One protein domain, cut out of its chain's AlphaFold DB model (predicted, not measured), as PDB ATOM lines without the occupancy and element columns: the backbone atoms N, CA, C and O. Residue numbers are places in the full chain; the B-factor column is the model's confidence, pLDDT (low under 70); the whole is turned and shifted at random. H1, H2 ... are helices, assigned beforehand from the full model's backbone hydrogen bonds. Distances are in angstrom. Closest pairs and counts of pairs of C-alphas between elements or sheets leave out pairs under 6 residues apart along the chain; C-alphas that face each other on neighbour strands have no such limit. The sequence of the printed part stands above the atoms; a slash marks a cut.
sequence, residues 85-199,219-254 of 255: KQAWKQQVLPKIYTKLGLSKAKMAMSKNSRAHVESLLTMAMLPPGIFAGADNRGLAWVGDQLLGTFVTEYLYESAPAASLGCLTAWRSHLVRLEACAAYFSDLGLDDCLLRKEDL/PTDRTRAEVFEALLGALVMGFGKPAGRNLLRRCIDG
ATOM      1  N   LYS A  85      17.535 -50.722  26.378       58.94
ATOM      2  CA  LYS A  85      18.714 -49.855  26.455       58.94
ATOM      3  C   LYS A  85      18.620 -48.754  25.404       58.94
ATOM      4  O   LYS A  85      18.238 -49.030  24.270       58.94
ATOM      5  N   GLN A  86      19.073 -47.547  25.737       65.88
ATOM      6  CA  GLN A  86      19.190 -46.401  24.821       65.88
ATOM      7  C   GLN A  86      19.638 -46.786  23.387       65.88
ATOM      8  O   GLN A  86      19.174 -46.203  22.410       65.88
ATOM      9  N   ALA A  87      20.472 -47.824  23.261       66.88
ATOM     10  CA  ALA A  87      20.871 -48.467  22.011       66.88
ATOM     11  C   ALA A  87      19.717 -48.952  21.100       66.88
ATOM     12  O   ALA A  87      19.755 -48.687  19.902       66.88
ATOM     13  N   TRP A  88      18.684 -49.629  21.615       75.12
ATOM     14  CA  TRP A  88      17.534 -50.056  20.801       75.12
ATOM     15  C   TRP A  88      16.771 -48.846  20.277       75.12
ATOM     16  O   TRP A  88      16.492 -48.771  19.086       75.12
ATOM     17  N   LYS A  89      16.504 -47.856  21.146       74.00
ATOM     18  CA  LYS A  89      15.813 -46.617  20.755       74.00
ATOM     19  C   LYS A  89      16.556 -45.931  19.610       74.00
ATOM     20  O   LYS A  89      15.938 -45.551  18.623       74.00
ATOM     21  N   GLN A  90      17.884 -45.856  19.694       75.94
ATOM     22  CA  GLN A  90      18.733 -45.281  18.646       75.94
ATOM     23  C   GLN A  90      18.701 -46.062  17.322       75.94
ATOM     24  O   GLN A  90      18.833 -45.453  16.265       75.94
ATOM     25  N   GLN A  91      18.526 -47.385  17.355       79.69
ATOM     26  CA  GLN A  91      18.562 -48.232  16.156       79.69
ATOM     27  C   GLN A  91      17.187 -48.461  15.516       79.69
ATOM     28  O   GLN A  91      17.090 -48.592  14.294       79.69
ATOM     29  N   VAL A  92      16.134 -48.549  16.328       83.94
ATOM     30  CA  VAL A  92      14.811 -49.025  15.907       83.94
ATOM     31  C   VAL A  92      13.829 -47.880  15.707       83.94
ATOM     32  O   VAL A  92      13.134 -47.876  14.692       83.94
ATOM     33  N   LEU A  93      13.813 -46.860  16.576       84.62
ATOM     34  CA  LEU A  93      12.898 -45.726  16.394       84.62
ATOM     35  C   LEU A  93      13.061 -45.061  15.020       84.62
ATOM     36  O   LEU A  93      12.041 -44.851  14.369       84.62
ATOM     37  N   PRO A  94      14.278 -44.794  14.494       87.38
ATOM     38  CA  PRO A  94      14.414 -44.232  13.150       87.38
ATOM     39  C   PRO A  94      13.769 -45.097  12.056       87.38
ATOM     40  O   PRO A  94      13.193 -44.557  11.109       87.38
ATOM     41  N   LYS A  95      13.816 -46.430  12.196       89.12
ATOM     42  CA  LYS A  95      13.158 -47.363  11.269       89.12
ATOM     43  C   LYS A  95      11.642 -47.262  11.379       89.12
ATOM     44  O   LYS A  95      10.980 -47.182  10.348       89.12
ATOM     45  N   ILE A  96      11.113 -47.200  12.603       90.06
ATOM     46  CA  ILE A  96       9.681 -47.011  12.867       90.06
ATOM     47  C   ILE A  96       9.205 -45.693  12.251       90.06
ATOM     48  O   ILE A  96       8.272 -45.704  11.456       90.06
ATOM     49  N   TYR A  97       9.883 -44.574  12.528       88.69
ATOM     50  CA  TYR A  97       9.555 -43.272  11.935       88.69
ATOM     51  C   TYR A  97       9.510 -43.336  10.405       88.69
ATOM     52  O   TYR A  97       8.558 -42.853   9.792       88.69
ATOM     53  N   THR A  98      10.510 -43.977   9.797       88.94
ATOM     54  CA  THR A  98      10.603 -44.127   8.339       88.94
ATOM     55  C   THR A  98       9.445 -44.961   7.785       88.94
ATOM     56  O   THR A  98       8.754 -44.514   6.873       88.94
ATOM     57  N   LYS A  99       9.175 -46.137   8.363       89.75
ATOM     58  CA  LYS A  99       8.101 -47.052   7.929       89.75
ATOM     59  C   LYS A  99       6.704 -46.454   8.126       89.75
ATOM     60  O   LYS A  99       5.828 -46.583   7.269       89.75
ATOM     61  N   LEU A 100       6.517 -45.692   9.202       87.88
ATOM     62  CA  LEU A 100       5.291 -44.940   9.468       87.88
ATOM     63  C   LEU A 100       5.167 -43.656   8.628       87.88
ATOM     64  O   LEU A 100       4.150 -42.973   8.730       87.88
ATOM     65  N   GLY A 101       6.135 -43.336   7.759       83.75
ATOM     66  CA  GLY A 101       6.068 -42.156   6.888       83.75
ATOM     67  C   GLY A 101       6.053 -40.835   7.667       83.75
ATOM     68  O   GLY A 101       5.511 -39.829   7.207       83.75
ATOM     69  N   LEU A 102       6.612 -40.832   8.878       81.06
ATOM     70  CA  LEU A 102       6.681 -39.662   9.741       81.06
ATOM     71  C   LEU A 102       7.912 -38.832   9.348       81.06
ATOM     72  O   LEU A 102       9.050 -39.216   9.614       81.06
ATOM     73  N   SER A 103       7.699 -37.692   8.687       65.38
ATOM     74  CA  SER A 103       8.797 -36.818   8.255       65.38
ATOM     75  C   SER A 103       9.358 -35.970   9.405       65.38
ATOM     76  O   SER A 103       8.647 -35.599  10.341       65.38
ATOM     77  N   LYS A 104      10.634 -35.568   9.287       51.03
ATOM     78  CA  LYS A 104      11.288 -34.624  10.216       51.03
ATOM     79  C   LYS A 104      10.561 -33.272  10.317       51.03
ATOM     80  O   LYS A 104      10.645 -32.629  11.355       51.03
ATOM     81  N   ALA A 105       9.821 -32.855   9.286       47.16
ATOM     82  CA  ALA A 105       9.059 -31.603   9.295       47.16
ATOM     83  C   ALA A 105       7.815 -31.665  10.209       47.16
ATOM     84  O   ALA A 105       7.470 -30.665  10.831       47.16
ATOM     85  N   LYS A 106       7.202 -32.848  10.391       53.16
ATOM     86  CA  LYS A 106       6.164 -33.089  11.421       53.16
ATOM     87  C   LYS A 106       6.733 -33.178  12.846       53.16
ATOM     88  O   LYS A 106       5.973 -33.255  13.804       53.16
ATOM     89  N   MET A 107       8.061 -33.156  12.985       52.47
ATOM     90  CA  MET A 107       8.787 -33.218  14.255       52.47
ATOM     91  C   MET A 107       9.332 -31.862  14.722       52.47
ATOM     92  O   MET A 107      10.220 -31.831  15.578       52.47
ATOM     93  N   ALA A 108       8.798 -30.744  14.215       54.41
ATOM     94  CA  ALA A 108       8.955 -29.422  14.828       54.41
ATOM     95  C   ALA A 108       8.187 -29.376  16.166       54.41
ATOM     96  O   ALA A 108       7.171 -28.712  16.326       54.41
ATOM     97  N   MET A 109       8.645 -30.185  17.112       67.38
ATOM     98  CA  MET A 109       8.073 -30.387  18.429       67.38
ATOM     99  C   MET A 109       9.054 -29.883  19.478       67.38
ATOM    100  O   MET A 109      10.273 -29.960  19.299       67.38
ATOM    101  N   SER A 110       8.523 -29.421  20.611       72.25
ATOM    102  CA  SER A 110       9.353 -29.172  21.787       72.25
ATOM    103  C   SER A 110      10.107 -30.451  22.187       72.25
ATOM    104  O   SER A 110       9.642 -31.570  21.941       72.25
ATOM    105  N   LYS A 111      11.260 -30.303  22.852       71.50
ATOM    106  CA  LYS A 111      12.057 -31.440  23.350       71.50
ATOM    107  C   LYS A 111      11.219 -32.399  24.215       71.50
ATOM    108  O   LYS A 111      11.378 -33.611  24.100       71.50
ATOM    109  N   ASN A 112      10.295 -31.860  25.012       69.12
ATOM    110  CA  ASN A 112       9.414 -32.639  25.886       69.12
ATOM    111  C   ASN A 112       8.367 -33.424  25.088       69.12
ATOM    112  O   ASN A 112       8.187 -34.618  25.316       69.12
ATOM    113  N   SER A 113       7.730 -32.786  24.103       73.12
ATOM    114  CA  SER A 113       6.750 -33.441  23.226       73.12
ATOM    115  C   SER A 113       7.390 -34.577  22.426       73.12
ATOM    116  O   SER A 113       6.820 -35.659  22.314       73.12
ATOM    117  N   ARG A 114       8.619 -34.374  21.938       77.25
ATOM    118  CA  ARG A 114       9.376 -35.419  21.244       77.25
ATOM    119  C   ARG A 114       9.666 -36.621  22.144       77.25
ATOM    120  O   ARG A 114       9.414 -37.750  21.737       77.25
ATOM    121  N   ALA A 115      10.166 -36.384  23.355       76.44
ATOM    122  CA  ALA A 115      10.459 -37.456  24.306       76.44
ATOM    123  C   ALA A 115       9.200 -38.259  24.674       76.44
ATOM    124  O   ALA A 115       9.257 -39.484  24.801       76.44
ATOM    125  N   HIS A 116       8.053 -37.585  24.796       78.56
ATOM    126  CA  HIS A 116       6.767 -38.231  25.042       78.56
ATOM    127  C   HIS A 116       6.351 -39.156  23.886       78.56
ATOM    128  O   HIS A 116       6.058 -40.328  24.107       78.56
ATOM    129  N   VAL A 117       6.411 -38.670  22.644       82.06
ATOM    130  CA  VAL A 117       6.108 -39.465  21.443       82.06
ATOM    131  C   VAL A 117       7.022 -40.682  21.314       82.06
ATOM    132  O   VAL A 117       6.546 -41.792  21.091       82.06
ATOM    133  N   GLU A 118       8.337 -40.492  21.451       84.44
ATOM    134  CA  GLU A 118       9.308 -41.591  21.363       84.44
ATOM    135  C   GLU A 118       9.009 -42.672  22.409       84.44
ATOM    136  O   GLU A 118       9.176 -43.867  22.155       84.44
ATOM    137  N   SER A 119       8.508 -42.260  23.571       82.25
ATOM    138  CA  SER A 119       8.109 -43.163  24.643       82.25
ATOM    139  C   SER A 119       6.830 -43.934  24.333       82.25
ATOM    140  O   SER A 119       6.801 -45.146  24.540       82.25
ATOM    141  N   LEU A 120       5.812 -43.269  23.780       86.56
ATOM    142  CA  LEU A 120       4.583 -43.918  23.315       86.56
ATOM    143  C   LEU A 120       4.880 -44.950  22.221       86.56
ATOM    144  O   LEU A 120       4.419 -46.084  22.307       86.56
ATOM    145  N   LEU A 121       5.701 -44.592  21.229       89.12
ATOM    146  CA  LEU A 121       6.100 -45.510  20.157       89.12
ATOM    147  C   LEU A 121       6.934 -46.681  20.684       89.12
ATOM    148  O   LEU A 121       6.758 -47.806  20.231       89.12
ATOM    149  N   THR A 122       7.817 -46.438  21.657       85.88
ATOM    150  CA  THR A 122       8.578 -47.517  22.306       85.88
ATOM    151  C   THR A 122       7.642 -48.484  23.027       85.88
ATOM    152  O   THR A 122       7.790 -49.692  22.877       85.88
ATOM    153  N   MET A 123       6.667 -47.971  23.782       85.31
ATOM    154  CA  MET A 123       5.709 -48.822  24.487       85.31
ATOM    155  C   MET A 123       4.758 -49.551  23.556       85.31
ATOM    156  O   MET A 123       4.451 -50.700  23.827       85.31
ATOM    157  N   ALA A 124       4.352 -48.958  22.433       91.12
ATOM    158  CA  ALA A 124       3.562 -49.675  21.438       91.12
ATOM    159  C   ALA A 124       4.272 -50.945  20.932       91.12
ATOM    160  O   ALA A 124       3.621 -51.958  20.694       91.12
ATOM    161  N   MET A 125       5.607 -50.906  20.819       89.38
ATOM    162  CA  MET A 125       6.449 -52.030  20.379       89.38
ATOM    163  C   MET A 125       6.730 -53.073  21.464       89.38
ATOM    164  O   MET A 125       7.532 -53.976  21.215       89.38
ATOM    165  N   LEU A 126       6.134 -52.946  22.654       84.62
ATOM    166  CA  LEU A 126       6.388 -53.800  23.807       84.62
ATOM    167  C   LEU A 126       5.204 -54.755  24.055       84.62
ATOM    168  O   LEU A 126       4.267 -54.384  24.765       84.62
ATOM    169  N   PRO A 127       5.234 -55.980  23.494       80.25
ATOM    170  CA  PRO A 127       4.221 -56.990  23.765       80.25
ATOM    171  C   PRO A 127       4.029 -57.272  25.263       80.25
ATOM    172  O   PRO A 127       4.974 -57.140  26.053       80.25
ATOM    173  N   PRO A 128       2.840 -57.751  25.660       74.62
ATOM    174  CA  PRO A 128       2.566 -58.107  27.042       74.62
ATOM    175  C   PRO A 128       3.436 -59.266  27.533       74.62
ATOM    176  O   PRO A 128       3.824 -60.163  26.783       74.62
ATOM    177  N   GLY A 129       3.717 -59.268  28.839       70.19
ATOM    178  CA  GLY A 129       4.469 -60.340  29.502       70.19
ATOM    179  C   GLY A 129       5.989 -60.272  29.323       70.19
ATOM    180  O   GLY A 129       6.690 -61.216  29.710       70.19
ATOM    181  N   ILE A 130       6.505 -59.179  28.748       68.81
ATOM    182  CA  ILE A 130       7.940 -58.877  28.700       68.81
ATOM    183  C   ILE A 130       8.399 -58.213  30.004       68.81
ATOM    184  O   ILE A 130       9.366 -58.691  30.594       68.81
ATOM    185  N   PHE A 131       7.673 -57.201  30.490       66.31
ATOM    186  CA  PHE A 131       7.900 -56.576  31.798       66.31
ATOM    187  C   PHE A 131       6.644 -56.653  32.665       66.31
ATOM    188  O   PHE A 131       5.520 -56.547  32.173       66.31
ATOM    189  N   ALA A 132       6.829 -56.825  33.972       59.28
ATOM    190  CA  ALA A 132       5.724 -56.799  34.920       59.28
ATOM    191  C   ALA A 132       5.186 -55.365  35.055       59.28
ATOM    192  O   ALA A 132       5.906 -54.462  35.474       59.28
ATOM    193  N   GLY A 133       3.917 -55.153  34.696       59.34
ATOM    194  CA  GLY A 133       3.243 -53.859  34.855       59.34
ATOM    195  C   GLY A 133       3.569 -52.807  33.791       59.34
ATOM    196  O   GLY A 133       3.160 -51.659  33.949       59.34
ATOM    197  N   ALA A 134       4.273 -53.179  32.718       66.00
ATOM    198  CA  ALA A 134       4.505 -52.312  31.571       66.00
ATOM    199  C   ALA A 134       4.364 -53.089  30.264       66.00
ATOM    200  O   ALA A 134       5.195 -53.935  29.929       66.00
ATOM    201  N   ASP A 135       3.298 -52.784  29.535       75.44
ATOM    202  CA  ASP A 135       3.000 -53.359  28.236       75.44
ATOM    203  C   ASP A 135       2.252 -52.357  27.350       75.44
ATOM    204  O   ASP A 135       1.945 -51.223  27.734       75.44
ATOM    205  N   ASN A 136       1.995 -52.776  26.119       88.12
ATOM    206  CA  ASN A 136       1.289 -51.996  25.124       88.12
ATOM    207  C   ASN A 136      -0.243 -52.037  25.272       88.12
ATOM    208  O   ASN A 136      -0.915 -51.340  24.515       88.12
ATOM    209  N   ARG A 137      -0.820 -52.788  26.224       88.25
ATOM    210  CA  ARG A 137      -2.266 -53.090  26.239       88.25
ATOM    211  C   ARG A 137      -3.142 -51.863  26.406       88.25
ATOM    212  O   ARG A 137      -4.190 -51.775  25.780       88.25
ATOM    213  N   GLY A 138      -2.709 -50.893  27.209       87.38
ATOM    214  CA  GLY A 138      -3.432 -49.626  27.348       87.38
ATOM    215  C   GLY A 138      -3.485 -48.845  26.032       87.38
ATOM    216  O   GLY A 138      -4.528 -48.305  25.668       87.38
ATOM    217  N   LEU A 139      -2.380 -48.831  25.280       91.75
ATOM    218  CA  LEU A 139      -2.337 -48.213  23.954       91.75
ATOM    219  C   LEU A 139      -3.116 -49.032  22.924       91.75
ATOM    220  O   LEU A 139      -3.770 -48.430  22.079       91.75
ATOM    221  N   ALA A 140      -3.066 -50.364  23.000       94.69
ATOM    222  CA  ALA A 140      -3.831 -51.257  22.133       94.69
ATOM    223  C   ALA A 140      -5.333 -51.055  22.333       94.69
ATOM    224  O   ALA A 140      -6.054 -50.863  21.365       94.69
ATOM    225  N   TRP A 141      -5.784 -50.953  23.584       94.06
ATOM    226  CA  TRP A 141      -7.172 -50.637  23.904       94.06
ATOM    227  C   TRP A 141      -7.614 -49.298  23.295       94.06
ATOM    228  O   TRP A 141      -8.635 -49.240  22.617       94.06
ATOM    229  N   VAL A 142      -6.826 -48.224  23.458       93.06
ATOM    230  CA  VAL A 142      -7.115 -46.934  22.797       93.06
ATOM    231  C   VAL A 142      -7.130 -47.090  21.270       93.06
ATOM    232  O   VAL A 142      -7.993 -46.536  20.588       93.06
ATOM    233  N   GLY A 143      -6.167 -47.838  20.741       96.81
ATOM    234  CA  GLY A 143      -6.003 -48.135  19.329       96.81
ATOM    235  C   GLY A 143      -7.207 -48.818  18.705       96.81
ATOM    236  O   GLY A 143      -7.708 -48.324  17.704       96.81
ATOM    237  N   ASP A 144      -7.699 -49.897  19.305       96.94
ATOM    238  CA  ASP A 144      -8.863 -50.665  18.852       96.94
ATOM    239  C   ASP A 144     -10.123 -49.784  18.738       96.94
ATOM    240  O   ASP A 144     -10.780 -49.725  17.690       96.94
ATOM    241  N   GLN A 145     -10.398 -48.970  19.764       96.00
ATOM    242  CA  GLN A 145     -11.541 -48.046  19.750       96.00
ATOM    243  C   GLN A 145     -11.434 -47.008  18.619       96.00
ATOM    244  O   GLN A 145     -12.417 -46.676  17.939       96.00
ATOM    245  N   LEU A 146     -10.224 -46.497  18.382       97.19
ATOM    246  CA  LEU A 146      -9.955 -45.550  17.300       97.19
ATOM    247  C   LEU A 146      -9.973 -46.220  15.925       97.19
ATOM    248  O   LEU A 146     -10.470 -45.614  14.980       97.19
ATOM    249  N   LEU A 147      -9.483 -47.452  15.809       97.81
ATOM    250  CA  LEU A 147      -9.464 -48.226  14.572       97.81
ATOM    251  C   LEU A 147     -10.885 -48.422  14.053       97.81
ATOM    252  O   LEU A 147     -11.174 -48.074  12.907       97.81
ATOM    253  N   GLY A 148     -11.795 -48.885  14.915       95.88
ATOM    254  CA  GLY A 148     -13.206 -49.033  14.566       95.88
ATOM    255  C   GLY A 148     -13.839 -47.721  14.098       95.88
ATOM    256  O   GLY A 148     -14.588 -47.707  13.118       95.88
ATOM    257  N   THR A 149     -13.497 -46.615  14.759       97.19
ATOM    258  CA  THR A 149     -13.985 -45.276  14.404       97.19
ATOM    259  C   THR A 149     -13.456 -44.829  13.040       97.19
ATOM    260  O   THR A 149     -14.236 -44.449  12.171       97.19
ATOM    261  N   PHE A 150     -12.143 -44.909  12.822       97.81
ATOM    262  CA  PHE A 150     -11.508 -44.447  11.590       97.81
ATOM    263  C   PHE A 150     -11.859 -45.314  10.378       97.81
ATOM    264  O   PHE A 150     -12.034 -44.771   9.293       97.81
ATOM    265  N   VAL A 151     -12.013 -46.633  10.541       97.81
ATOM    266  CA  VAL A 151     -12.497 -47.505   9.458       97.81
ATOM    267  C   VAL A 151     -13.931 -47.148   9.082       97.81
ATOM    268  O   VAL A 151     -14.256 -47.084   7.900       97.81
ATOM    269  N   THR A 152     -14.787 -46.870  10.068       97.50
ATOM    270  CA  THR A 152     -16.171 -46.443   9.803       97.50
ATOM    271  C   THR A 152     -16.200 -45.123   9.027       97.50
ATOM    272  O   THR A 152     -16.900 -45.028   8.022       97.50
ATOM    273  N   GLU A 153     -15.410 -44.133   9.460       96.50
ATOM    274  CA  GLU A 153     -15.247 -42.842   8.777       96.50
ATOM    275  C   GLU A 153     -14.760 -43.042   7.332       96.50
ATOM    276  O   GLU A 153     -15.406 -42.580   6.395       96.50
ATOM    277  N   TYR A 154     -13.694 -43.828   7.137       96.44
ATOM    278  CA  TYR A 154     -13.136 -44.133   5.817       96.44
ATOM    279  C   TYR A 154     -14.159 -44.782   4.876       96.44
ATOM    280  O   TYR A 154     -14.278 -44.374   3.721       96.44
ATOM    281  N   LEU A 155     -14.910 -45.782   5.347       96.31
ATOM    282  CA  LEU A 155     -15.893 -46.486   4.521       96.31
ATOM    283  C   LEU A 155     -17.067 -45.582   4.136       96.31
ATOM    284  O   LEU A 155     -17.521 -45.631   2.993       96.31
ATOM    285  N   TYR A 156     -17.538 -44.750   5.066       96.19
ATOM    286  CA  TYR A 156     -18.628 -43.814   4.803       96.19
ATOM    287  C   TYR A 156     -18.223 -42.744   3.780       96.19
ATOM    288  O   TYR A 156     -18.987 -42.446   2.864       96.19
ATOM    289  N   GLU A 157     -17.003 -42.211   3.893       94.56
ATOM    290  CA  GLU A 157     -16.451 -41.254   2.928       94.56
ATOM    291  C   GLU A 157     -16.215 -41.884   1.547       94.56
ATOM    292  O   GLU A 157     -16.484 -41.258   0.523       94.56
ATOM    293  N   SER A 158     -15.717 -43.123   1.510       94.81
ATOM    294  CA  SER A 158     -15.288 -43.782   0.268       94.81
ATOM    295  C   SER A 158     -16.438 -44.437  -0.497       94.81
ATOM    296  O   SER A 158     -16.380 -44.557  -1.721       94.81
ATOM    297  N   ALA A 159     -17.487 -44.872   0.203       94.50
ATOM    298  CA  ALA A 159     -18.620 -45.579  -0.380       94.50
ATOM    299  C   ALA A 159     -19.964 -45.109   0.217       94.50
ATOM    300  O   ALA A 159     -20.713 -45.926   0.761       94.50
ATOM    301  N   PRO A 160     -20.332 -43.820   0.076       95.06
ATOM    302  CA  PRO A 160     -21.528 -43.256   0.715       95.06
ATOM    303  C   PRO A 160     -22.848 -43.870   0.219       95.06
ATOM    304  O   PRO A 160     -23.861 -43.795   0.905       95.06
ATOM    305  N   ALA A 161     -22.851 -44.484  -0.968       96.50
ATOM    306  CA  ALA A 161     -24.018 -45.161  -1.536       96.50
ATOM    307  C   ALA A 161     -24.126 -46.648  -1.141       96.50
ATOM    308  O   ALA A 161     -25.079 -47.319  -1.539       96.50
ATOM    309  N   ALA A 162     -23.150 -47.196  -0.406       95.50
ATOM    310  CA  ALA A 162     -23.191 -48.585   0.033       95.50
ATOM    311  C   ALA A 162     -24.273 -48.801   1.099       95.50
ATOM    312  O   ALA A 162     -24.563 -47.928   1.917       95.50
ATOM    313  N   SER A 163     -24.867 -49.995   1.116       97.25
ATOM    314  CA  SER A 163     -25.846 -50.348   2.144       97.25
ATOM    315  C   SER A 163     -25.175 -50.509   3.514       97.25
ATOM    316  O   SER A 163     -23.999 -50.871   3.609       97.25
ATOM    317  N   LEU A 164     -25.941 -50.329   4.594       96.06
ATOM    318  CA  LEU A 164     -25.453 -50.549   5.961       96.06
ATOM    319  C   LEU A 164     -24.890 -51.966   6.161       96.06
ATOM    320  O   LEU A 164     -23.884 -52.138   6.849       96.06
ATOM    321  N   GLY A 165     -25.519 -52.973   5.545       97.12
ATOM    322  CA  GLY A 165     -25.054 -54.361   5.595       97.12
ATOM    323  C   GLY A 165     -23.661 -54.525   4.983       97.12
ATOM    324  O   GLY A 165     -22.790 -55.129   5.607       97.12
ATOM    325  N   CYS A 166     -23.418 -53.909   3.819       96.81
ATOM    326  CA  CYS A 166     -22.095 -53.891   3.192       96.81
ATOM    327  C   CYS A 166     -21.066 -53.162   4.064       96.81
ATOM    328  O   CYS A 166     -20.003 -53.714   4.336       96.81
ATOM    329  N   LEU A 167     -21.392 -51.960   4.553       95.62
ATOM    330  CA  LEU A 167     -20.489 -51.166   5.397       95.62
ATOM    331  C   LEU A 167     -20.106 -51.909   6.683       95.62
ATOM    332  O   LEU A 167     -18.945 -51.894   7.086       95.62
ATOM    333  N   THR A 168     -21.066 -52.597   7.303       96.62
ATOM    334  CA  THR A 168     -20.830 -53.395   8.512       96.62
ATOM    335  C   THR A 168     -19.909 -54.576   8.215       96.62
ATOM    336  O   THR A 168     -18.929 -54.774   8.930       96.62
ATOM    337  N   ALA A 169     -20.171 -55.316   7.133       97.19
ATOM    338  CA  ALA A 169     -19.337 -56.445   6.726       97.19
ATOM    339  C   ALA A 169     -17.900 -56.006   6.396       97.19
ATOM    340  O   ALA A 169     -16.940 -56.592   6.897       97.19
ATOM    341  N   TRP A 170     -17.734 -54.941   5.606       97.75
ATOM    342  CA  TRP A 170     -16.416 -54.397   5.272       97.75
ATOM    343  C   TRP A 170     -15.676 -53.904   6.508       97.75
ATOM    344  O   TRP A 170     -14.501 -54.225   6.675       97.75
ATOM    345  N   ARG A 171     -16.360 -53.201   7.419       97.44
ATOM    346  CA  ARG A 171     -15.762 -52.773   8.685       97.44
ATOM    347  C   ARG A 171     -15.230 -53.973   9.459       97.44
ATOM    348  O   ARG A 171     -14.064 -53.957   9.835       97.44
ATOM    349  N   SER A 172     -16.041 -55.012   9.666       96.81
ATOM    350  CA  SER A 172     -15.616 -56.226  10.373       96.81
ATOM    351  C   SER A 172     -14.404 -56.890   9.714       96.81
ATOM    352  O   SER A 172     -13.504 -57.343  10.415       96.81
ATOM    353  N   HIS A 173     -14.329 -56.902   8.381       96.75
ATOM    354  CA  HIS A 173     -13.166 -57.435   7.669       96.75
ATOM    355  C   HIS A 173     -11.899 -56.593   7.819       96.75
ATOM    356  O   HIS A 173     -10.812 -57.167   7.801       96.75
ATOM    357  N   LEU A 174     -12.027 -55.273   7.960       96.50
ATOM    358  CA  LEU A 174     -10.900 -54.342   8.036       96.50
ATOM    359  C   LEU A 174     -10.345 -54.163   9.454       96.50
ATOM    360  O   LEU A 174      -9.215 -53.698   9.580       96.50
ATOM    361  N   VAL A 175     -11.111 -54.509  10.495       96.94
ATOM    362  CA  VAL A 175     -10.703 -54.362  11.911       96.94
ATOM    363  C   VAL A 175     -10.427 -55.688  12.620       96.94
ATOM    364  O   VAL A 175     -10.117 -55.700  13.803       96.94
ATOM    365  N   ARG A 176     -10.582 -56.823  11.932       96.19
ATOM    366  CA  ARG A 176     -10.310 -58.139  12.525       96.19
ATOM    367  C   ARG A 176      -8.815 -58.374  12.723       96.19
ATOM    368  O   ARG A 176      -7.984 -57.806  12.016       96.19
ATOM    369  N   LEU A 177      -8.507 -59.315  13.613       96.69
ATOM    370  CA  LEU A 177      -7.147 -59.707  13.980       96.69
ATOM    371  C   LEU A 177      -6.252 -59.958  12.762       96.69
ATOM    372  O   LEU A 177      -5.138 -59.443  12.718       96.69
ATOM    373  N   GLU A 178      -6.728 -60.699  11.758       97.25
ATOM    374  CA  GLU A 178      -5.902 -61.032  10.591       97.25
ATOM    375  C   GLU A 178      -5.568 -59.796   9.749       97.25
ATOM    376  O   GLU A 178      -4.465 -59.693   9.219       97.25
ATOM    377  N   ALA A 179      -6.498 -58.839   9.650       96.50
ATOM    378  CA  ALA A 179      -6.263 -57.589   8.936       96.50
ATOM    379  C   ALA A 179      -5.249 -56.719   9.689       96.50
ATOM    380  O   ALA A 179      -4.274 -56.270   9.096       96.50
ATOM    381  N   CYS A 180      -5.411 -56.559  11.005       97.38
ATOM    382  CA  CYS A 180      -4.464 -55.817  11.841       97.38
ATOM    383  C   CYS A 180      -3.052 -56.427  11.813       97.38
ATOM    384  O   CYS A 180      -2.059 -55.703  11.728       97.38
ATOM    385  N   ALA A 181      -2.956 -57.759  11.853       96.31
ATOM    386  CA  ALA A 181      -1.689 -58.468  11.732       96.31
ATOM    387  C   ALA A 181      -1.037 -58.232  10.362       96.31
ATOM    388  O   ALA A 181       0.157 -57.932  10.303       96.31
ATOM    389  N   ALA A 182      -1.823 -58.307   9.281       95.56
ATOM    390  CA  ALA A 182      -1.354 -58.024   7.929       95.56
ATOM    391  C   ALA A 182      -0.860 -56.578   7.795       95.56
ATOM    392  O   ALA A 182       0.270 -56.373   7.367       95.56
ATOM    393  N   TYR A 183      -1.617 -55.584   8.276       96.38
ATOM    394  CA  TYR A 183      -1.196 -54.180   8.244       96.38
ATOM    395  C   TYR A 183       0.156 -53.963   8.933       96.38
ATOM    396  O   TYR A 183       1.012 -53.244   8.421       96.38
ATOM    397  N   PHE A 184       0.382 -54.595  10.088       94.62
ATOM    398  CA  PHE A 184       1.669 -54.512  10.778       94.62
ATOM    399  C   PHE A 184       2.828 -55.054   9.931       94.62
ATOM    400  O   PHE A 184       3.901 -54.438   9.861       94.62
ATOM    401  N   SER A 185       2.606 -56.202   9.292       92.94
ATOM    402  CA  SER A 185       3.598 -56.851   8.441       92.94
ATOM    403  C   SER A 185       3.834 -56.109   7.130       92.94
ATOM    404  O   SER A 185       4.988 -55.974   6.722       92.94
ATOM    405  N   ASP A 186       2.802 -55.522   6.532       93.38
ATOM    406  CA  ASP A 186       2.903 -54.724   5.305       93.38
ATOM    407  C   ASP A 186       3.667 -53.411   5.537       93.38
ATOM    408  O   ASP A 186       4.428 -52.949   4.686       93.38
ATOM    409  N   LEU A 187       3.585 -52.843   6.747       92.31
ATOM    410  CA  LEU A 187       4.468 -51.748   7.181       92.31
ATOM    411  C   LEU A 187       5.933 -52.209   7.361       92.31
ATOM    412  O   LEU A 187       6.854 -51.396   7.521       92.31
ATOM    413  N   GLY A 188       6.174 -53.522   7.353       91.69
ATOM    414  CA  GLY A 188       7.461 -54.175   7.551       91.69
ATOM    415  C   GLY A 188       8.023 -53.957   8.953       91.69
ATOM    416  O   GLY A 188       9.232 -53.750   9.101       91.69
ATOM    417  N   LEU A 189       7.162 -53.904   9.969       90.94
ATOM    418  CA  LEU A 189       7.547 -53.607  11.351       90.94
ATOM    419  C   LEU A 189       7.822 -54.859  12.197       90.94
ATOM    420  O   LEU A 189       8.262 -54.709  13.336       90.94
ATOM    421  N   ASP A 190       7.684 -56.072  11.647       89.38
ATOM    422  CA  ASP A 190       8.057 -57.339  12.314       89.38
ATOM    423  C   ASP A 190       9.474 -57.298  12.898       89.38
ATOM    424  O   ASP A 190       9.741 -57.741  14.016       89.38
ATOM    425  N   ASP A 191      10.377 -56.668  12.152       85.62
ATOM    426  CA  ASP A 191      11.775 -56.466  12.495       85.62
ATOM    427  C   ASP A 191      12.021 -55.335  13.507       85.62
ATOM    428  O   ASP A 191      13.171 -55.009  13.810       85.62
ATOM    429  N   CYS A 192      10.981 -54.678  13.998       87.00
ATOM    430  CA  CYS A 192      11.056 -53.629  15.015       87.00
ATOM    431  C   CYS A 192      10.400 -54.062  16.330       87.00
ATOM    432  O   CYS A 192      10.565 -53.373  17.333       87.00
ATOM    433  N   LEU A 193       9.701 -55.198  16.335       85.50
ATOM    434  CA  LEU A 193       9.034 -55.731  17.511       85.50
ATOM    435  C   LEU A 193      10.054 -56.133  18.573       85.50
ATOM    436  O   LEU A 193      11.031 -56.826  18.276       85.50
ATOM    437  N   LEU A 194       9.822 -55.695  19.807       78.38
ATOM    438  CA  LEU A 194      10.721 -55.985  20.906       78.38
ATOM    439  C   LEU A 194      10.469 -57.380  21.462       78.38
ATOM    440  O   LEU A 194       9.340 -57.717  21.819       78.38
ATOM    441  N   ARG A 195      11.529 -58.179  21.576       74.94
ATOM    442  CA  ARG A 195      11.455 -59.534  22.127       74.94
ATOM    443  C   ARG A 195      12.269 -59.657  23.409       74.94
ATOM    444  O   ARG A 195      13.160 -58.852  23.686       74.94
ATOM    445  N   LYS A 196      11.992 -60.696  24.201       66.31
ATOM    446  CA  LYS A 196      12.731 -60.968  25.449       66.31
ATOM    447  C   LYS A 196      14.230 -61.147  25.195       66.31
ATOM    448  O   LYS A 196      15.051 -60.799  26.041       66.31
ATOM    449  N   GLU A 197      14.600 -61.657  24.027       63.94
ATOM    450  CA  GLU A 197      15.984 -61.878  23.605       63.94
ATOM    451  C   GLU A 197      16.733 -60.557  23.389       63.94
ATOM    452  O   GLU A 197      17.910 -60.467  23.740       63.94
ATOM    453  N   ASP A 198      16.045 -59.515  22.907       60.91
ATOM    454  CA  ASP A 198      16.620 -58.181  22.674       60.91
ATOM    455  C   ASP A 198      16.998 -57.471  23.988       60.91
ATOM    456  O   ASP A 198      17.827 -56.556  24.006       60.91
ATOM    457  N   LEU A 199      16.421 -57.913  25.112       56.12
ATOM    458  CA  LEU A 199      16.657 -57.364  26.449       56.12
ATOM    459  C   LEU A 199      17.809 -58.045  27.194       56.12
ATOM    460  O   LEU A 199      18.377 -57.455  28.114       56.12
ATOM    461  N   PRO A 219       6.662 -63.492  15.565       83.06
ATOM    462  CA  PRO A 219       5.548 -62.958  16.329       83.06
ATOM    463  C   PRO A 219       4.239 -63.542  15.796       83.06
ATOM    464  O   PRO A 219       4.032 -63.638  14.587       83.06
ATOM    465  N   THR A 220       3.356 -63.927  16.714       91.00
ATOM    466  CA  THR A 220       2.022 -64.421  16.357       91.00
ATOM    467  C   THR A 220       1.182 -63.307  15.730       91.00
ATOM    468  O   THR A 220       1.410 -62.126  16.006       91.00
ATOM    469  N   ASP A 221       0.152 -63.665  14.961       93.88
ATOM    470  CA  ASP A 221      -0.792 -62.681  14.408       93.88
ATOM    471  C   ASP A 221      -1.474 -61.862  15.500       93.88
ATOM    472  O   ASP A 221      -1.631 -60.654  15.360       93.88
ATOM    473  N   ARG A 222      -1.777 -62.484  16.644       93.56
ATOM    474  CA  ARG A 222      -2.299 -61.772  17.811       93.56
ATOM    475  C   ARG A 222      -1.330 -60.700  18.300       93.56
ATOM    476  O   ARG A 222      -1.739 -59.573  18.543       93.56
ATOM    477  N   THR A 223      -0.047 -61.042  18.428       91.81
ATOM    478  CA  THR A 223       0.988 -60.087  18.838       91.81
ATOM    479  C   THR A 223       1.113 -58.944  17.831       91.81
ATOM    480  O   THR A 223       1.210 -57.790  18.236       91.81
ATOM    481  N   ARG A 224       1.086 -59.245  16.527       94.56
ATOM    482  CA  ARG A 224       1.132 -58.223  15.473       94.56
ATOM    483  C   ARG A 224      -0.076 -57.293  15.517       94.56
ATOM    484  O   ARG A 224       0.108 -56.080  15.484       94.56
ATOM    485  N   ALA A 225      -1.279 -57.852  15.622       95.94
ATOM    486  CA  ALA A 225      -2.520 -57.093  15.697       95.94
ATOM    487  C   ALA A 225      -2.536 -56.154  16.913       95.94
ATOM    488  O   ALA A 225      -2.757 -54.956  16.762       95.94
ATOM    489  N   GLU A 226      -2.185 -56.666  18.094       95.00
ATOM    490  CA  GLU A 226      -2.140 -55.876  19.330       95.00
ATOM    491  C   GLU A 226      -1.096 -54.746  19.248       95.00
ATOM    492  O   GLU A 226      -1.338 -53.618  19.677       95.00
ATOM    493  N   VAL A 227       0.069 -55.007  18.641       94.94
ATOM    494  CA  VAL A 227       1.098 -53.979  18.413       94.94
ATOM    495  C   VAL A 227       0.654 -52.947  17.369       94.94
ATOM    496  O   VAL A 227       0.961 -51.764  17.521       94.94
ATOM    497  N   PHE A 228      -0.074 -53.353  16.328       96.94
ATOM    498  CA  PHE A 228      -0.654 -52.431  15.350       96.94
ATOM    499  C   PHE A 228      -1.674 -51.489  15.994       96.94
ATOM    500  O   PHE A 228      -1.593 -50.272  15.812       96.94
ATOM    501  N   GLU A 229      -2.588 -52.026  16.799       97.62
ATOM    502  CA  GLU A 229      -3.543 -51.230  17.568       97.62
ATOM    503  C   GLU A 229      -2.798 -50.279  18.511       97.62
ATOM    504  O   GLU A 229      -3.039 -49.070  18.508       97.62
ATOM    505  N   ALA A 230      -1.796 -50.777  19.239       96.06
ATOM    506  CA  ALA A 230      -0.997 -49.943  20.126       96.06
ATOM    507  C   ALA A 230      -0.241 -48.829  19.389       96.06
ATOM    508  O   ALA A 230      -0.114 -47.720  19.912       96.06
ATOM    509  N   LEU A 231       0.238 -49.087  18.170       95.81
ATOM    510  CA  LEU A 231       0.839 -48.074  17.305       95.81
ATOM    511  C   LEU A 231      -0.163 -46.999  16.911       95.81
ATOM    512  O   LEU A 231       0.169 -45.814  16.963       95.81
ATOM    513  N   LEU A 232      -1.378 -47.393  16.531       96.38
ATOM    514  CA  LEU A 232      -2.437 -46.448  16.205       96.38
ATOM    515  C   LEU A 232      -2.765 -45.565  17.417       96.38
ATOM    516  O   LEU A 232      -2.810 -44.339  17.287       96.38
ATOM    517  N   GLY A 233      -2.898 -46.171  18.601       94.62
ATOM    518  CA  GLY A 233      -3.067 -45.460  19.867       94.62
ATOM    519  C   GLY A 233      -1.913 -44.492  20.140       94.62
ATOM    520  O   GLY A 233      -2.137 -43.302  20.356       94.62
ATOM    521  N   ALA A 234      -0.664 -44.954  20.040       92.94
ATOM    522  CA  ALA A 234       0.530 -44.131  20.238       92.94
ATOM    523  C   ALA A 234       0.609 -42.949  19.262       92.94
ATOM    524  O   ALA A 234       0.964 -41.840  19.662       92.94
ATOM    525  N   LEU A 235       0.259 -43.158  17.991       92.31
ATOM    526  CA  LEU A 235       0.243 -42.099  16.986       92.31
ATOM    527  C   LEU A 235      -0.808 -41.042  17.291       92.31
ATOM    528  O   LEU A 235      -0.520 -39.853  17.175       92.31
ATOM    529  N   VAL A 236      -2.013 -41.449  17.684       90.94
ATOM    530  CA  VAL A 236      -3.078 -40.493  17.998       90.94
ATOM    531  C   VAL A 236      -2.782 -39.742  19.291       90.94
ATOM    532  O   VAL A 236      -2.967 -38.528  19.328       90.94
ATOM    533  N   MET A 237      -2.250 -40.411  20.312       87.44
ATOM    534  CA  MET A 237      -1.864 -39.758  21.567       87.44
ATOM    535  C   MET A 237      -0.647 -38.839  21.392       87.44
ATOM    536  O   MET A 237      -0.564 -37.793  22.028       87.44
ATOM    537  N   GLY A 238       0.284 -39.196  20.504       85.06
ATOM    538  CA  GLY A 238       1.503 -38.426  20.261       85.06
ATOM    539  C   GLY A 238       1.354 -37.285  19.249       85.06
ATOM    540  O   GLY A 238       1.962 -36.231  19.414       85.06
ATOM    541  N   PHE A 239       0.560 -37.484  18.194       84.69
ATOM    542  CA  PHE A 239       0.471 -36.585  17.035       84.69
ATOM    543  C   PHE A 239      -0.965 -36.183  16.660       84.69
ATOM    544  O   PHE A 239      -1.163 -35.427  15.707       84.69
ATOM    545  N   GLY A 240      -1.971 -36.686  17.375       86.88
ATOM    546  CA  GLY A 240      -3.383 -36.422  17.113       86.88
ATOM    547  C   GLY A 240      -4.014 -37.335  16.055       86.88
ATOM    548  O   GLY A 240      -3.352 -38.073  15.321       86.88
ATOM    549  N   LYS A 241      -5.345 -37.242  15.943       90.56
ATOM    550  CA  LYS A 241      -6.172 -38.055  15.027       90.56
ATOM    551  C   LYS A 241      -5.687 -38.064  13.565       90.56
ATOM    552  O   LYS A 241      -5.713 -39.139  12.967       90.56
ATOM    553  N   PRO A 242      -5.206 -36.948  12.969       90.56
ATOM    554  CA  PRO A 242      -4.728 -36.967  11.586       90.56
ATOM    555  C   PRO A 242      -3.577 -37.948  11.340       90.56
ATOM    556  O   PRO A 242      -3.474 -38.497  10.246       90.56
ATOM    557  N   ALA A 243      -2.703 -38.192  12.323       90.44
ATOM    558  CA  ALA A 243      -1.624 -39.166  12.168       90.44
ATOM    559  C   ALA A 243      -2.165 -40.599  12.081       90.44
ATOM    560  O   ALA A 243      -1.774 -41.337  11.179       90.44
ATOM    561  N   GLY A 244      -3.112 -40.953  12.955       93.00
ATOM    562  CA  GLY A 244      -3.761 -42.265  12.934       93.00
ATOM    563  C   GLY A 244      -4.568 -42.517  11.658       93.00
ATOM    564  O   GLY A 244      -4.416 -43.567  11.041       93.00
ATOM    565  N   ARG A 245      -5.339 -41.527  11.186       93.62
ATOM    566  CA  ARG A 245      -6.076 -41.627   9.911       93.62
ATOM    567  C   ARG A 245      -5.155 -41.857   8.714       93.62
ATOM    568  O   ARG A 245      -5.454 -42.685   7.862       93.62
ATOM    569  N   ASN A 246      -4.033 -41.138   8.657       91.94
ATOM    570  CA  ASN A 246      -3.055 -41.304   7.580       91.94
ATOM    571  C   ASN A 246      -2.412 -42.695   7.599       91.94
ATOM    572  O   ASN A 246      -2.188 -43.262   6.534       91.94
ATOM    573  N   LEU A 247      -2.119 -43.245   8.785       92.62
ATOM    574  CA  LEU A 247      -1.637 -44.621   8.896       92.62
ATOM    575  C   LEU A 247      -2.678 -45.601   8.351       92.62
ATOM    576  O   LEU A 247      -2.344 -46.418   7.500       92.62
ATOM    577  N   LEU A 248      -3.928 -45.491   8.808       94.00
ATOM    578  CA  LEU A 248      -4.993 -46.403   8.404       94.00
ATOM    579  C   LEU A 248      -5.238 -46.359   6.892       94.00
ATOM    580  O   LEU A 248      -5.275 -47.410   6.265       94.00
ATOM    581  N   ARG A 249      -5.346 -45.161   6.302       92.81
ATOM    582  CA  ARG A 249      -5.522 -45.007   4.849       92.81
ATOM    583  C   ARG A 249      -4.410 -45.703   4.071       92.81
ATOM    584  O   ARG A 249      -4.707 -46.488   3.190       92.81
ATOM    585  N   ARG A 250      -3.144 -45.522   4.466       91.44
ATOM    586  CA  ARG A 250      -2.013 -46.236   3.842       91.44
ATOM    587  C   ARG A 250      -2.116 -47.756   3.966       91.44
ATOM    588  O   ARG A 250      -1.692 -48.459   3.066       91.44
ATOM    589  N   CYS A 251      -2.641 -48.267   5.075       92.31
ATOM    590  CA  CYS A 251      -2.793 -49.711   5.253       92.31
ATOM    591  C   CYS A 251      -3.933 -50.275   4.390       92.31
ATOM    592  O   CYS A 251      -3.788 -51.352   3.826       92.31
ATOM    593  N   ILE A 252      -5.048 -49.546   4.263       92.50
ATOM    594  CA  ILE A 252      -6.214 -49.984   3.480       92.50
ATOM    595  C   ILE A 252      -5.984 -49.802   1.973       92.50
ATOM    596  O   ILE A 252      -6.288 -50.701   1.194       92.50
ATOM    597  N   ASP A 253      -5.441 -48.655   1.562       88.62
ATOM    598  CA  ASP A 253      -5.203 -48.316   0.152       88.62
ATOM    599  C   ASP A 253      -3.975 -49.053  -0.428       88.62
ATOM    600  O   ASP A 253      -3.787 -49.087  -1.646       88.62
ATOM    601  N   GLY A 254      -3.155 -49.655   0.441       77.75
ATOM    602  CA  GLY A 254      -1.876 -50.280   0.114       77.75
ATOM    603  C   GLY A 254      -0.679 -49.356   0.372       77.75
ATOM    604  O   GLY A 254      -0.753 -48.136   0.187       77.75
TER     605      GLY A 254
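Overview. This is residues 85 to 199 and 219 to 254 of the 255 residues of the protein "Hypothetical protein" of Alexandrium catenella (UniProt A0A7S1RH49). One helix, H8, runs through the middle, with H3 beside it running the opposite way, H4 and H6 packed across it, and H9 folding back from its end as a helical hairpin. H4 continues past this core and folds back through H5, a helical hairpin reaching to one end of the longest axis, while H1 and the short H7 lie toward the other end. The printed part has 151 residues with nine named helices, H1 to H9 in chain order, and no named strand; the class is all helix, and the packing is mostly crossed. It is compact, with a radius of gyration of the C-alphas of 15.6 A and spans of 51 by 35 by 25 A.

Along the chain. Find C-alpha 137 at (-2.266, -53.090, 26.239); from there H4, the longest helix, runs 30.5 A to residue 158. After it come H5, residues 164 to 175, 16.4 A, and H6, residues 177 to 186, 14.2 A. H7 is residues 196 to 199, 5.4 A. Beyond the cut, H8 spans residues 221 to 239, 26.3 A, and H9, residues 241 to 253, 18.1 A, ends at C-alpha 253, (-5.203, -48.316, 0.152). Before H4 look for H1, residues 86 to 99, 20.2 A, beginning at (19.190, -46.401, 24.821), H2, residues 104 to 107, 5.0 A, and H3, residues 111 to 124, 20.2 A.

Arrangement. Begin at H4, whose residues 137 to 147 touch H8, the hub, about perpendicular at 81 degrees; their closest C-alphas, of Ala 140 and Ala 230, are 3.7 A apart. H4 and H5 form a helical hairpin at a steep tilt of 39 degrees, closest at the C-alphas of Val 151 and Arg 171, 6.2 A. H3 touches H8 at a shallow tilt of 15 degrees, opposite ways, with the C-alphas of Ala 124 and Ala 230 closest, 4.8 A. H6 touches H8 at a steep tilt of 70.0 degrees, only just short of perpendicular; the C-alphas of Ala 181 and Ala 225 are closest, 4.3 A. H8 and H9 form another helical hairpin, closest at the C-alphas of Val 236 and Gly 244, 5.4 A. H1 touches H3 at 84 degrees, about perpendicular, closest at the C-alphas of Leu 93 and Glu 118, 7.4 A. H2 and H7 touch no helix. Every O i to N i+4 pair is within hydrogen-bond range in H3, H4, H5, H6, H8 and H9; in H1, 8 of 10 are, and H2 and H7 are too short for such a pair.

Size, cuts and confidence. The two C-alphas farthest apart, of Lys 85 and Ala 161, are 51.3 A apart. Residues 200 to 218 are not printed, and C-alphas 199 and 219 are 16.0 A apart across the cut. The link from H3 to H4, residues 125 to 136, is long. Mean pLDDT of the printed part is 86.4; look for values under 70 at residues 85 to 87, 103 to 109, 112, 130 to 134 and 196 to 199.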